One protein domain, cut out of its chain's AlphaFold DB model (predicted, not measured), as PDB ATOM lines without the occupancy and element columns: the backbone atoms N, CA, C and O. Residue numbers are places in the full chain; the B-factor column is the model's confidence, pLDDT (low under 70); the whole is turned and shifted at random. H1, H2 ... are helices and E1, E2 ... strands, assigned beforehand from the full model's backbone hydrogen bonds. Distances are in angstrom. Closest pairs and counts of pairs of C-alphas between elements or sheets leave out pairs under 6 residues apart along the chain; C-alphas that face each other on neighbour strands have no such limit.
ATOM      1  N   SER A 585      -0.751  52.068 -44.647       79.94
ATOM      2  CA  SER A 585      -0.686  50.611 -44.586       79.94
ATOM      3  C   SER A 585      -2.009  50.016 -45.075       79.94
ATOM      4  O   SER A 585      -3.016  49.974 -44.365       79.94
ATOM      5  N   THR A 586      -2.021  49.560 -46.325       92.62
ATOM      6  CA  THR A 586      -3.081  48.689 -46.826       92.62
ATOM      7  C   THR A 586      -2.868  47.275 -46.289       92.62
ATOM      8  O   THR A 586      -1.739  46.795 -46.171       92.62
ATOM      9  N   PHE A 587      -3.957  46.597 -45.939       96.06
ATOM     10  CA  PHE A 587      -3.928  45.200 -45.510       96.06
ATOM     11  C   PHE A 587      -5.095  44.437 -46.135       96.06
ATOM     12  O   PHE A 587      -6.171  44.984 -46.362       96.06
ATOM     13  N   THR A 588      -4.896  43.156 -46.427       97.12
ATOM     14  CA  THR A 588      -5.946  42.323 -47.029       97.12
ATOM     15  C   THR A 588      -6.932  41.882 -45.947       97.12
ATOM     16  O   THR A 588      -6.512  41.450 -44.873       97.12
ATOM     17  N   ILE A 589      -8.241  41.965 -46.200       97.38
ATOM     18  CA  ILE A 589      -9.244  41.452 -45.254       97.38
ATOM     19  C   ILE A 589      -9.303  39.922 -45.357       97.38
ATOM     20  O   ILE A 589      -9.106  39.235 -44.359       97.38
ATOM     21  N   ALA A 590      -9.494  39.394 -46.566       97.69
ATOM     22  CA  ALA A 590      -9.404  37.969 -46.869       97.69
ATOM     23  C   ALA A 590      -8.932  37.762 -48.317       97.69
ATOM     24  O   ALA A 590      -9.247  38.574 -49.192       97.69
ATOM     25  N   THR A 591      -8.208  36.675 -48.576       96.81
ATOM     26  CA  THR A 591      -8.046  36.122 -49.927       96.81
ATOM     27  C   THR A 591      -9.355  35.478 -50.406       96.81
ATOM     28  O   THR A 591     -10.291  35.262 -49.632       96.81
ATOM     29  N   VAL A 592      -9.427  35.130 -51.694       95.50
ATOM     30  CA  VAL A 592     -10.591  34.442 -52.286       95.50
ATOM     31  C   VAL A 592     -10.866  33.096 -51.598       95.50
ATOM     32  O   VAL A 592     -12.025  32.748 -51.380       95.50
ATOM     33  N   GLU A 593      -9.828  32.363 -51.193       96.00
ATOM     34  CA  GLU A 593      -9.957  31.102 -50.450       96.00
ATOM     35  C   GLU A 593     -10.421  31.334 -49.005       96.00
ATOM     36  O   GLU A 593     -11.398  30.734 -48.552       96.00
ATOM     37  N   GLU A 594      -9.780  32.267 -48.298       97.06
ATOM     38  CA  GLU A 594     -10.127  32.629 -46.920       97.06
ATOM     39  C   GLU A 594     -11.557  33.172 -46.795       97.06
ATOM     40  O   GLU A 594     -12.219  32.912 -45.790       97.06
ATOM     41  N   SER A 595     -12.069  33.870 -47.816       95.75
ATOM     42  CA  SER A 595     -13.434  34.422 -47.836       95.75
ATOM     43  C   SER A 595     -14.534  33.361 -47.670       95.75
ATOM     44  O   SER A 595     -15.623  33.661 -47.170       95.75
ATOM     45  N   LYS A 596     -14.233  32.109 -48.049       96.31
ATOM     46  CA  LYS A 596     -15.127  30.946 -47.938       96.31
ATOM     47  C   LYS A 596     -15.084  30.311 -46.543       96.31
ATOM     48  O   LYS A 596     -15.959  29.516 -46.206       96.31
ATOM     49  N   SER A 597     -14.091  30.663 -45.724       96.62
ATOM     50  CA  SER A 597     -13.959  30.181 -44.348       96.62
ATOM     51  C   SER A 597     -14.868  30.957 -43.394       96.62
ATOM     52  O   SER A 597     -15.023  32.173 -43.499       96.62
ATOM     53  N   ALA A 598     -15.430  30.259 -42.407       96.81
ATOM     54  CA  ALA A 598     -16.164  30.872 -41.304       96.81
ATOM     55  C   ALA A 598     -15.366  30.723 -40.001       96.81
ATOM     56  O   ALA A 598     -14.900  29.630 -39.681       96.81
ATOM     57  N   MET A 599     -15.192  31.812 -39.245       96.94
ATOM     58  CA  MET A 599     -14.320  31.839 -38.059       96.94
ATOM     59  C   MET A 599     -15.024  32.449 -36.837       96.94
ATOM     60  O   MET A 599     -15.880  33.322 -37.009       96.94
ATOM     61  N   PRO A 600     -14.688  32.051 -35.590       96.50
ATOM     62  CA  PRO A 600     -15.344  32.610 -34.413       96.50
ATOM     63  C   PRO A 600     -15.020  34.112 -34.260       96.50
ATOM     64  O   PRO A 600     -13.839  34.483 -34.281       96.50
ATOM     65  N   PRO A 601     -16.022  34.990 -34.056       96.25
ATOM     66  CA  PRO A 601     -15.891  36.442 -34.218       96.25
ATOM     67  C   PRO A 601     -14.721  37.095 -33.469       96.25
ATOM     68  O   PRO A 601     -14.066  37.991 -33.997       96.25
ATOM     69  N   ARG A 602     -14.416  36.621 -32.253       95.56
ATOM     70  CA  ARG A 602     -13.333  37.160 -31.411       95.56
ATOM     71  C   ARG A 602     -11.960  37.144 -32.095       95.56
ATOM     72  O   ARG A 602     -11.157  38.034 -31.835       95.56
ATOM     73  N   PHE A 603     -11.688  36.152 -32.952       96.94
ATOM     74  CA  PHE A 603     -10.405  36.026 -33.649       96.94
ATOM     75  C   PHE A 603     -10.315  36.996 -34.832       96.94
ATOM     76  O   PHE A 603      -9.275  37.623 -35.006       96.94
ATOM     77  N   LEU A 604     -11.407  37.172 -35.586       97.56
ATOM     78  CA  LEU A 604     -11.490  38.136 -36.689       97.56
ATOM     79  C   LEU A 604     -11.355  39.577 -36.186       97.56
ATOM     80  O   LEU A 604     -10.609  40.362 -36.760       97.56
ATOM     81  N   ILE A 605     -12.019  39.916 -35.076       97.19
ATOM     82  CA  ILE A 605     -11.931  41.251 -34.465       97.19
ATOM     83  C   ILE A 605     -10.520  41.503 -33.908       97.19
ATOM     84  O   ILE A 605      -9.960  42.567 -34.142       97.19
ATOM     85  N   TYR A 606      -9.907  40.511 -33.250       97.25
ATOM     86  CA  TYR A 606      -8.504  40.587 -32.820       97.25
ATOM     87  C   TYR A 606      -7.538  40.795 -33.994       97.25
ATOM     88  O   TYR A 606      -6.703  41.695 -33.946       97.25
ATOM     89  N   ALA A 607      -7.669  40.006 -35.061       97.81
ATOM     90  CA  ALA A 607      -6.824  40.118 -36.242       97.81
ATOM     91  C   ALA A 607      -7.010  41.460 -36.970       97.81
ATOM     92  O   ALA A 607      -6.031  42.069 -37.401       97.81
ATOM     93  N   TYR A 608      -8.249  41.954 -37.055       97.56
ATOM     94  CA  TYR A 608      -8.552  43.261 -37.629       97.56
ATOM     95  C   TYR A 608      -7.936  44.395 -36.815       97.56
ATOM     96  O   TYR A 608      -7.271  45.256 -37.386       97.56
ATOM     97  N   ASP A 609      -8.125  44.404 -35.494       97.06
ATOM     98  CA  ASP A 609      -7.587  45.463 -34.640       97.06
ATOM     99  C   ASP A 609      -6.044  45.445 -34.657       97.06
ATOM    100  O   ASP A 609      -5.423  46.500 -34.753       97.06
ATOM    101  N   VAL A 610      -5.414  44.261 -34.693       97.06
ATOM    102  CA  VAL A 610      -3.954  44.114 -34.854       97.06
ATOM    103  C   VAL A 610      -3.438  44.685 -36.179       97.06
ATOM    104  O   VAL A 610      -2.452  45.423 -36.171       97.06
ATOM    105  N   LEU A 611      -4.061  44.353 -37.317       96.56
ATOM    106  CA  LEU A 611      -3.583  44.814 -38.629       96.56
ATOM    107  C   LEU A 611      -3.919  46.292 -38.875       96.56
ATOM    108  O   LEU A 611      -3.052  47.052 -39.298       96.56
ATOM    109  N   SER A 612      -5.138  46.723 -38.542       95.44
ATOM    110  CA  SER A 612      -5.605  48.102 -38.764       95.44
ATOM    111  C   SER A 612      -4.971  49.147 -37.838       95.44
ATOM    112  O   SER A 612      -5.023  50.338 -38.151       95.44
ATOM    113  N   LYS A 613      -4.364  48.729 -36.719       95.50
ATOM    114  CA  LYS A 613      -3.586  49.600 -35.819       95.50
ATOM    115  C   LYS A 613      -2.074  49.405 -35.907       95.50
ATOM    116  O   LYS A 613      -1.342  50.112 -35.226       95.50
ATOM    117  N   GLY A 614      -1.589  48.499 -36.760       95.75
ATOM    118  CA  GLY A 614      -0.151  48.272 -36.910       95.75
ATOM    119  C   GLY A 614       0.488  47.707 -35.639       95.75
ATOM    120  O   GLY A 614       1.566  48.139 -35.239       95.75
ATOM    121  N   TRP A 615      -0.159  46.721 -35.008       96.81
ATOM    122  CA  TRP A 615       0.283  46.106 -33.751       96.81
ATOM    123  C   TRP A 615       0.852  44.670 -33.905       96.81
ATOM    124  O   TRP A 615       0.475  43.775 -33.141       96.81
ATOM    125  N   PRO A 616       1.767  44.375 -34.858       96.06
ATOM    126  CA  PRO A 616       2.240  43.009 -35.105       96.06
ATOM    127  C   PRO A 616       2.986  42.409 -33.901       96.06
ATOM    128  O   PRO A 616       2.968  41.200 -33.697       96.06
ATOM    129  N   HIS A 617       3.586  43.257 -33.062       94.75
ATOM    130  CA  HIS A 617       4.272  42.891 -31.822       94.75
ATOM    131  C   HIS A 617       3.327  42.309 -30.745       94.75
ATOM    132  O   HIS A 617       3.787  41.646 -29.816       94.75
ATOM    133  N   LEU A 618       2.007  42.522 -30.857       94.62
ATOM    134  CA  LEU A 618       1.001  41.904 -29.982       94.62
ATOM    135  C   LEU A 618       0.676  40.452 -30.359       94.62
ATOM    136  O   LEU A 618      -0.071  39.779 -29.640       94.62
ATOM    137  N   VAL A 619       1.203  39.969 -31.484       95.62
ATOM    138  CA  VAL A 619       1.012  38.603 -31.967       95.62
ATOM    139  C   VAL A 619       2.194  37.743 -31.502       95.62
ATOM    140  O   VAL A 619       3.338  38.089 -31.781       95.62
ATOM    141  N   PRO A 620       1.969  36.601 -30.826       94.44
ATOM    142  CA  PRO A 620       3.055  35.729 -30.365       94.44
ATOM    143  C   PRO A 620       3.692  34.878 -31.488       94.44
ATOM    144  O   PRO A 620       4.448  33.954 -31.205       94.44
ATOM    145  N   PHE A 621       3.385  35.166 -32.756       95.25
ATOM    146  CA  PHE A 621       3.853  34.452 -33.943       95.25
ATOM    147  C   PHE A 621       3.919  35.395 -35.157       95.25
ATOM    148  O   PHE A 621       3.229  36.413 -35.209       95.25
ATOM    149  N   ALA A 622       4.716  35.042 -36.171       95.81
ATOM    150  CA  ALA A 622       4.908  35.876 -37.359       95.81
ATOM    151  C   ALA A 622       3.598  36.123 -38.138       95.81
ATOM    152  O   ALA A 622       2.902  35.172 -38.511       95.81
ATOM    153  N   CYS A 623       3.307  37.398 -38.410       96.19
ATOM    154  CA  CYS A 623       2.071  37.887 -39.037       96.19
ATOM    155  C   CYS A 623       2.281  38.696 -40.337       96.19
ATOM    156  O   CYS A 623       1.304  39.092 -40.970       96.19
ATOM    157  N   LYS A 624       3.533  38.931 -40.762       95.88
ATOM    158  CA  LYS A 624       3.856  39.626 -42.021       95.88
ATOM    159  C   LYS A 624       3.230  38.881 -43.209       95.88
ATOM    160  O   LYS A 624       3.452  37.684 -43.358       95.88
ATOM    161  N   GLY A 625       2.473  39.596 -44.040       96.00
ATOM    162  CA  GLY A 625       1.814  39.048 -45.233       96.00
ATOM    163  C   GLY A 625       0.483  38.323 -44.990       96.00
ATOM    164  O   GLY A 625      -0.130  37.889 -45.958       96.00
ATOM    165  N   LEU A 626       0.008  38.203 -43.743       97.62
ATOM    166  CA  LEU A 626      -1.306  37.613 -43.460       97.62
ATOM    167  C   LEU A 626      -2.441  38.627 -43.668       97.62
ATOM    168  O   LEU A 626      -2.288  39.816 -43.381       97.62
ATOM    169  N   SER A 627      -3.599  38.135 -44.106       97.69
ATOM    170  CA  SER A 627      -4.860  38.882 -44.072       97.69
ATOM    171  C   SER A 627      -5.473  38.885 -42.660       97.69
ATOM    172  O   SER A 627      -4.967  38.219 -41.750       97.69
ATOM    173  N   VAL A 628      -6.607  39.572 -42.469       98.00
ATOM    174  CA  VAL A 628      -7.409  39.451 -41.233       98.00
ATOM    175  C   VAL A 628      -7.853  38.002 -41.002       98.00
ATOM    176  O   VAL A 628      -7.755  37.505 -39.880       98.00
ATOM    177  N   PHE A 629      -8.303  37.305 -42.046       98.00
ATOM    178  CA  PHE A 629      -8.752  35.916 -41.933       98.00
ATOM    179  C   PHE A 629      -7.577  34.952 -41.689       98.00
ATOM    180  O   PHE A 629      -7.651  34.148 -40.762       98.00
ATOM    181  N   GLY A 630      -6.457  35.077 -42.402       98.06
ATOM    182  CA  GLY A 630      -5.270  34.238 -42.192       98.06
ATOM    183  C   GLY A 630      -4.618  34.447 -40.821       98.06
ATOM    184  O   GLY A 630      -4.215  33.489 -40.156       98.06
ATOM    185  N   LEU A 631      -4.582  35.690 -40.328       97.94
ATOM    186  CA  LEU A 631      -4.137  36.001 -38.967       97.94
ATOM    187  C   LEU A 631      -5.099  35.431 -37.909       97.94
ATOM    188  O   LEU A 631      -4.643  34.895 -36.896       97.94
ATOM    189  N   ALA A 632      -6.413  35.482 -38.148       97.94
ATOM    190  CA  ALA A 632      -7.406  34.856 -37.276       97.94
ATOM    191  C   ALA A 632      -7.280  33.321 -37.268       97.94
ATOM    192  O   ALA A 632      -7.274  32.726 -36.191       97.94
ATOM    193  N   GLN A 633      -7.091  32.683 -38.426       97.75
ATOM    194  CA  GLN A 633      -6.857  31.240 -38.554       97.75
ATOM    195  C   GLN A 633      -5.594  30.806 -37.804       97.75
ATOM    196  O   GLN A 633      -5.627  29.851 -37.026       97.75
ATOM    197  N   LYS A 634      -4.495  31.554 -37.950       97.81
ATOM    198  CA  LYS A 634      -3.246  31.290 -37.223       97.81
ATOM    199  C   LYS A 634      -3.394  31.509 -35.710       97.81
ATOM    200  O   LYS A 634      -2.823  30.756 -34.927       97.81
ATOM    201  N   ALA A 635      -4.223  32.466 -35.284       97.12
ATOM    202  CA  ALA A 635      -4.582  32.656 -33.875       97.12
ATOM    203  C   ALA A 635      -5.492  31.541 -33.317       97.12
ATOM    204  O   ALA A 635      -5.443  31.272 -32.113       97.12
ATOM    205  N   ILE A 636      -6.303  30.890 -34.160       96.69
ATOM    206  CA  ILE A 636      -7.075  29.688 -33.806       96.69
ATOM    207  C   ILE A 636      -6.130  28.492 -33.634       96.69
ATOM    208  O   ILE A 636      -6.184  27.853 -32.585       96.69
ATOM    209  N   ALA A 637      -5.239  28.244 -34.602       97.00
ATOM    210  CA  ALA A 637      -4.248  27.163 -34.548       97.00
ATOM    211  C   ALA A 637      -3.361  27.269 -33.296       97.00
ATOM    212  O   ALA A 637      -3.392  26.378 -32.454       97.00
ATOM    213  N   TRP A 638      -2.737  28.434 -33.074       95.94
ATOM    214  CA  TRP A 638      -1.921  28.713 -31.883       95.94
ATOM    215  C   TRP A 638      -2.645  28.408 -30.562       95.94
ATOM    216  O   TRP A 638      -2.032  27.967 -29.594       95.94
ATOM    217  N   ARG A 639      -3.966  28.633 -30.510       94.75
ATOM    218  CA  ARG A 639      -4.793  28.331 -29.335       94.75
ATOM    219  C   ARG A 639      -5.134  26.840 -29.214       94.75
ATOM    220  O   ARG A 639      -5.315  26.367 -28.093       94.75
ATOM    221  N   ALA A 640      -5.252  26.122 -30.330       94.69
ATOM    222  CA  ALA A 640      -5.446  24.671 -30.360       94.69
ATOM    223  C   ALA A 640      -4.182  23.928 -29.893       94.69
ATOM    224  O   ALA A 640      -4.298  22.981 -29.119       94.69
ATOM    225  N   ASP A 641      -2.998  24.448 -30.232       96.12
ATOM    226  CA  ASP A 641      -1.684  23.964 -29.767       96.12
ATOM    227  C   ASP A 641      -1.452  24.169 -28.249       96.12
ATOM    228  O   ASP A 641      -0.386  23.870 -27.714       96.12
ATOM    229  N   GLY A 642      -2.430  24.734 -27.529       93.06
ATOM    230  CA  GLY A 642      -2.338  25.078 -26.106       93.06
ATOM    231  C   GLY A 642      -1.554  26.363 -25.811       93.06
ATOM    232  O   GLY A 642      -1.550  26.833 -24.666       93.06
ATOM    233  N   CYS A 643      -0.935  26.976 -26.821       92.62
ATOM    234  CA  CYS A 643      -0.187  28.216 -26.673       92.62
ATOM    235  C   CYS A 643      -1.127  29.412 -26.447       92.62
ATOM    236  O   CYS A 643      -2.187  29.573 -27.056       92.62
ATOM    237  N   GLN A 644      -0.749  30.294 -25.519       88.50
ATOM    238  CA  GLN A 644      -1.614  31.400 -25.109       88.50
ATOM    239  C   GLN A 644      -1.378  32.644 -25.968       88.50
ATOM    240  O   GLN A 644      -0.242  33.002 -26.281       88.50
ATOM    241  N   ASN A 645      -2.463  33.340 -26.310       92.25
ATOM    242  CA  ASN A 645      -2.419  34.683 -26.874       92.25
ATOM    243  C   ASN A 645      -2.900  35.672 -25.806       92.25
ATOM    244  O   ASN A 645      -4.068  35.684 -25.412       92.25
ATOM    245  N   LEU A 646      -1.963  36.477 -25.307       89.94
ATOM    246  CA  LEU A 646      -2.134  37.279 -24.096       89.94
ATOM    247  C   LEU A 646      -3.202  38.376 -24.244       89.94
ATOM    248  O   LEU A 646      -3.870  38.707 -23.260       89.94
ATOM    249  N   ILE A 647      -3.368  38.895 -25.466       93.44
ATOM    250  CA  ILE A 647      -4.296  39.977 -25.826       93.44
ATOM    251  C   ILE A 647      -5.694  39.442 -26.135       93.44
ATOM    252  O   ILE A 647      -6.682  39.979 -25.631       93.44
ATOM    253  N   LEU A 648      -5.776  38.356 -26.911       94.12
ATOM    254  CA  LEU A 648      -7.028  37.745 -27.371       94.12
ATOM    255  C   LEU A 648      -7.978  37.356 -26.220       94.12
ATOM    256  O   LEU A 648      -9.195  37.412 -26.375       94.12
ATOM    257  N   ASP A 649      -7.443  36.975 -25.056       91.88
ATOM    258  CA  ASP A 649      -8.242  36.580 -23.884       91.88
ATOM    259  C   ASP A 649      -8.740  37.750 -23.005       91.88
ATOM    260  O   ASP A 649      -9.414  37.518 -21.991       91.88
ATOM    261  N   SER A 650      -8.452  39.002 -23.378       92.56
ATOM    262  CA  SER A 650      -9.035  40.203 -22.756       92.56
ATOM    263  C   SER A 650     -10.540  40.337 -23.043       92.56
ATOM    264  O   SER A 650     -11.064  39.803 -24.025       92.56
ATOM    265  N   ARG A 651     -11.289  41.042 -22.184       91.81
ATOM    266  CA  ARG A 651     -12.759  41.119 -22.304       91.81
ATOM    267  C   ARG A 651     -13.241  42.007 -23.450       91.81
ATOM    268  O   ARG A 651     -14.422  41.926 -23.781       91.81
ATOM    269  N   CYS A 652     -12.385  42.832 -24.055       93.31
ATOM    270  CA  CYS A 652     -12.777  43.636 -25.213       93.31
ATOM    271  C   CYS A 652     -13.017  42.763 -26.460       93.31
ATOM    272  O   CYS A 652     -13.960  43.057 -27.192       93.31
ATOM    273  N   TYR A 653     -12.317  41.637 -26.653       94.94
ATOM    274  CA  TYR A 653     -12.583  40.715 -27.775       94.94
ATOM    275  C   TYR A 653     -13.729  39.728 -27.530       94.94
ATOM    276  O   TYR A 653     -14.315  39.235 -28.488       94.94
ATOM    277  N   LYS A 654     -14.103  39.467 -26.268       91.94
ATOM    278  CA  LYS A 654     -15.129  38.460 -25.936       91.94
ATOM    279  C   LYS A 654     -16.507  38.856 -26.443       91.94
ATOM    280  O   LYS A 654     -17.091  39.843 -25.974       91.94
ATOM    281  N   CYS A 655     -17.039  38.099 -27.385       88.62
ATOM    282  CA  CYS A 655     -18.344  38.352 -27.971       88.62
ATOM    283  C   CYS A 655     -19.469  37.973 -27.000       88.62
ATOM    284  O   CYS A 655     -19.281  37.219 -26.048       88.62
ATOM    285  N   ARG A 656     -20.685  38.489 -27.234       82.12
ATOM    286  CA  ARG A 656     -21.876  37.994 -26.511       82.12
ATOM    287  C   ARG A 656     -22.153  36.520 -26.840       82.12
ATOM    288  O   ARG A 656     -22.713  35.811 -26.014       82.12
ATOM    289  N   PHE A 657     -21.709  36.097 -28.021       75.69
ATOM    290  CA  PHE A 657     -21.734  34.740 -28.543       75.69
ATOM    291  C   PHE A 657     -20.297  34.191 -28.603       75.69
ATOM    292  O   PHE A 657     -19.798  33.848 -29.663       75.69
ATOM    293  N   ASP A 658     -19.597  34.191 -27.463       67.38
ATOM    294  CA  ASP A 658     -18.262  33.573 -27.311       67.38
ATOM    295  C   ASP A 658     -18.325  32.026 -27.247       67.38
ATOM    296  O   ASP A 658     -17.304  31.366 -27.034       67.38
ATOM    297  N   ASP A 659     -19.532  31.469 -27.405       72.25
ATOM    298  CA  ASP A 659     -19.805  30.054 -27.638       72.25
ATOM    299  C   ASP A 659     -19.218  29.606 -28.987       72.25
ATOM    300  O   ASP A 659     -19.246  30.348 -29.970       72.25
ATOM    301  N   ALA A 660     -18.683  28.386 -29.036       76.31
ATOM    302  CA  ALA A 660     -17.960  27.870 -30.199       76.31
ATOM    303  C   ALA A 660     -18.865  27.626 -31.422       76.31
ATOM    304  O   ALA A 660     -18.361  27.490 -32.534       76.31
ATOM    305  N   SER A 661     -20.186  27.597 -31.215       84.69
ATOM    306  CA  SER A 661     -21.210  27.449 -32.253       84.69
ATOM    307  C   SER A 661     -21.310  28.642 -33.214       84.69
ATOM    308  O   SER A 661     -21.713  28.466 -34.364       84.69
ATOM    309  N   VAL A 662     -20.956  29.859 -32.777       91.56
ATOM    310  CA  VAL A 662     -21.141  31.071 -33.587       91.56
ATOM    311  C   VAL A 662     -19.858  31.433 -34.324       91.56
ATOM    312  O   VAL A 662     -18.906  31.964 -33.754       91.56
ATOM    313  N   VAL A 663     -19.884  31.198 -35.634       96.00
ATOM    314  CA  VAL A 663     -18.880  31.643 -36.605       96.00
ATOM    315  C   VAL A 663     -19.432  32.777 -37.473       96.00
ATOM    316  O   VAL A 663     -20.636  32.865 -37.711       96.00
ATOM    317  N   TRP A 664     -18.556  33.654 -37.959       96.69
ATOM    318  CA  TRP A 664     -18.881  34.642 -38.989       96.69
ATOM    319  C   TRP A 664     -18.237  34.252 -40.316       96.69
ATOM    320  O   TRP A 664     -17.057  33.909 -40.360       96.69
ATOM    321  N   SER A 665     -19.019  34.352 -41.389       96.88
ATOM    322  CA  SER A 665     -18.517  34.404 -42.761       96.88
ATOM    323  C   SER A 665     -17.922  35.782 -43.070       96.88
ATOM    324  O   SER A 665     -18.179  36.762 -42.361       96.88
ATOM    325  N   PHE A 666     -17.188  35.876 -44.177       96.81
ATOM    326  CA  PHE A 666     -16.659  37.132 -44.715       96.81
ATOM    327  C   PHE A 666     -17.714  38.251 -44.811       96.81
ATOM    328  O   PHE A 666     -17.501  39.341 -44.282       96.81
ATOM    329  N   ALA A 667     -18.896  37.961 -45.368       96.62
ATOM    330  CA  ALA A 667     -19.991  38.930 -45.469       96.62
ATOM    331  C   ALA A 667     -20.463  39.450 -44.094       96.62
ATOM    332  O   ALA A 667     -20.622  40.657 -43.910       96.62
ATOM    333  N   ARG A 668     -20.616  38.565 -43.095       96.25
ATOM    334  CA  ARG A 668     -21.031  38.956 -41.733       96.25
ATOM    335  C   ARG A 668     -19.958  39.773 -41.006       96.25
ATOM    336  O   ARG A 668     -20.292  40.629 -40.185       96.25
ATOM    337  N   PHE A 669     -18.682  39.524 -41.302       96.81
ATOM    338  CA  PHE A 669     -17.581  40.336 -40.789       96.81
ATOM    339  C   PHE A 669     -17.559  41.741 -41.418       96.81
ATOM    340  O   PHE A 669     -17.383  42.717 -40.689       96.81
ATOM    341  N   LEU A 670     -17.806  41.869 -42.728       96.31
ATOM    342  CA  LEU A 670     -17.920  43.176 -43.393       96.31
ATOM    343  C   LEU A 670     -19.120  43.992 -42.888       96.31
ATOM    344  O   LEU A 670     -18.976  45.191 -42.665       96.31
ATOM    345  N   GLU A 671     -20.270  43.356 -42.642       95.56
ATOM    346  CA  GLU A 671     -21.436  43.995 -42.011       95.56
ATOM    347  C   GLU A 671     -21.070  44.575 -40.631       95.56
ATOM    348  O   GLU A 671     -21.269  45.762 -40.371       95.56
ATOM    349  N   TRP A 672     -20.429  43.773 -39.766       95.25
ATOM    350  CA  TRP A 672     -19.942  44.246 -38.464       95.25
ATOM    351  C   TRP A 672     -18.943  45.409 -38.590       95.25
ATOM    352  O   TRP A 672     -18.986  46.351 -37.793       95.25
ATOM    353  N   LEU A 673     -18.057  45.362 -39.586       95.62
ATOM    354  CA  LEU A 673     -17.067  46.407 -39.826       95.62
ATOM    355  C   LEU A 673     -17.735  47.743 -40.199       95.62
ATOM    356  O   LEU A 673     -17.349  48.796 -39.684       95.62
ATOM    357  N   GLN A 674     -18.772  47.700 -41.039       94.81
ATOM    358  CA  GLN A 674     -19.562  48.875 -41.417       94.81
ATOM    359  C   GLN A 674     -20.363  49.435 -40.226       94.81
ATOM    360  O   GLN A 674     -20.355  50.647 -40.006       94.81
ATOM    361  N   ASP A 675     -20.975  48.576 -39.408       93.06
ATOM    362  CA  ASP A 675     -21.797  48.986 -38.257       93.06
ATOM    363  C   ASP A 675     -20.993  49.546 -37.067       93.06
ATOM    364  O   ASP A 675     -21.443  50.486 -36.398       93.06
ATOM    365  N   GLU A 676     -19.832  48.956 -36.755       93.38
ATOM    366  CA  GLU A 676     -19.121  49.172 -35.480       93.38
ATOM    367  C   GLU A 676     -17.713  49.770 -35.601       93.38
ATOM    368  O   GLU A 676     -17.172  50.204 -34.581       93.38
ATOM    369  N   ARG A 677     -17.123  49.854 -36.803       92.88
ATOM    370  CA  ARG A 677     -15.813  50.507 -37.034       92.88
ATOM    371  C   ARG A 677     -15.869  51.720 -37.969       92.88
ATOM    372  O   ARG A 677     -14.848  52.377 -38.156       92.88
ATOM    373  N   SER A 678     -17.031  52.071 -38.519       90.94
ATOM    374  CA  SER A 678     -17.173  53.241 -39.394       90.94
ATOM    375  C   SER A 678     -17.036  54.588 -38.660       90.94
ATOM    376  O   SER A 678     -17.364  54.745 -37.477       90.94
ATOM    377  N   GLY A 679     -16.543  55.594 -39.393       91.38
ATOM    378  CA  GLY A 679     -16.423  56.979 -38.931       91.38
ATOM    379  C   GLY A 679     -15.628  57.120 -37.630       91.38
ATOM    380  O   GLY A 679     -14.530  56.591 -37.487       91.38
ATOM    381  N   ALA A 680     -16.203  57.821 -36.649       87.69
ATOM    382  CA  ALA A 680     -15.566  58.089 -35.356       87.69
ATOM    383  C   ALA A 680     -15.284  56.834 -34.493       87.69
ATOM    384  O   ALA A 680     -14.659  56.965 -33.444       87.69
ATOM    385  N   ARG A 681     -15.730  55.634 -34.905       88.25
ATOM    386  CA  ARG A 681     -15.444  54.359 -34.214       88.25
ATOM    387  C   ARG A 681     -14.231  53.611 -34.773       88.25
ATOM    388  O   ARG A 681     -13.892  52.556 -34.250       88.25
TER     389      ARG A 681
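AT A GLANCE: This is residues 585 to 681 of the 1046 residues of an uncharacterized protein of Gregarina niphandrodes (UniProt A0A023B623). Two helices, H1 and H2, pack on each other at a steep tilt in the middle of a rounded body, and a third helix, H3, sits off to the side of H1. Long links without named elements loop round this pair, and one short strand, E1, lies near the beginning of the printed part. The printed part has 97 residues with one named strand and three named helices, in the order E1, H1, H2, H3, and the class is mostly helix, although under half of the residues are in named elements. The whole is compact, with a radius of gyration of the C-alphas of 12.6 A and spans of 34 by 32 by 29 A.

HOW THE PARTS SIT: E1, residues 586 to 588, pairs with no named strand. H1, residues 601 to 612, has its closest approach to E1 at the C-alphas of Phe 587 and Leu 611, 6.9 A apart. H2, residues 628 to 640, touches H1, and their closest C-alphas are those of Phe 603 and Ala 632, 4.8 A apart. Their lines stand at a steep tilt of 55 degrees, and they run opposite ways. The closest C-alphas of E1 and H2 are those of Thr 588 and Val 628, 6.6 A apart. H3, residues 666 to 676, is close to H1 but not clearly touching it, with the closest C-alphas, those of Leu 604 and Phe 669, 7.7 A apart. These two run the same way at a steep tilt of 68 degrees, only just short of about perpendicular. H2 and H3 are apart, but only just, with their closest C-alphas 8.5 A apart. E1 and H3 are apart. In H1, H2 and H3 every O i to N i+4 pair is within hydrogen-bond range.

IN THESE COORDINATES: E1 begins at Thr 586, with its C-alpha at (-3.081, 48.689, -46.826), and is 7.0 A long from first to last C-alpha. H1 runs from Pro 601 to Ser 612 over 16.2 A, beginning at C-alpha 601 at (-15.891, 36.442, -34.218). H2 runs from Val 628 to Ala 640 over 18.5 A and is the longest helix, with 13 residues. H3 runs from Phe 666 to Glu 676 over 15.4 A, and its last C-alpha is at (-19.121, 49.172, -35.480).

THE WHOLE: The two C-alphas farthest apart are those of Asp 641 and Gly 679, at 37.3 A. The printed part has no cut. The links from E1 to H1, from H1 to H2 and from H2 to H3 are long, with 12, 15 and 25 residues. The C-alphas of residues 641 to 665 lie 9 to 18 A from the mean of all C-alphas. The mean pLDDT of the printed part is 94.0, and one residue, Asp 658, is under 70.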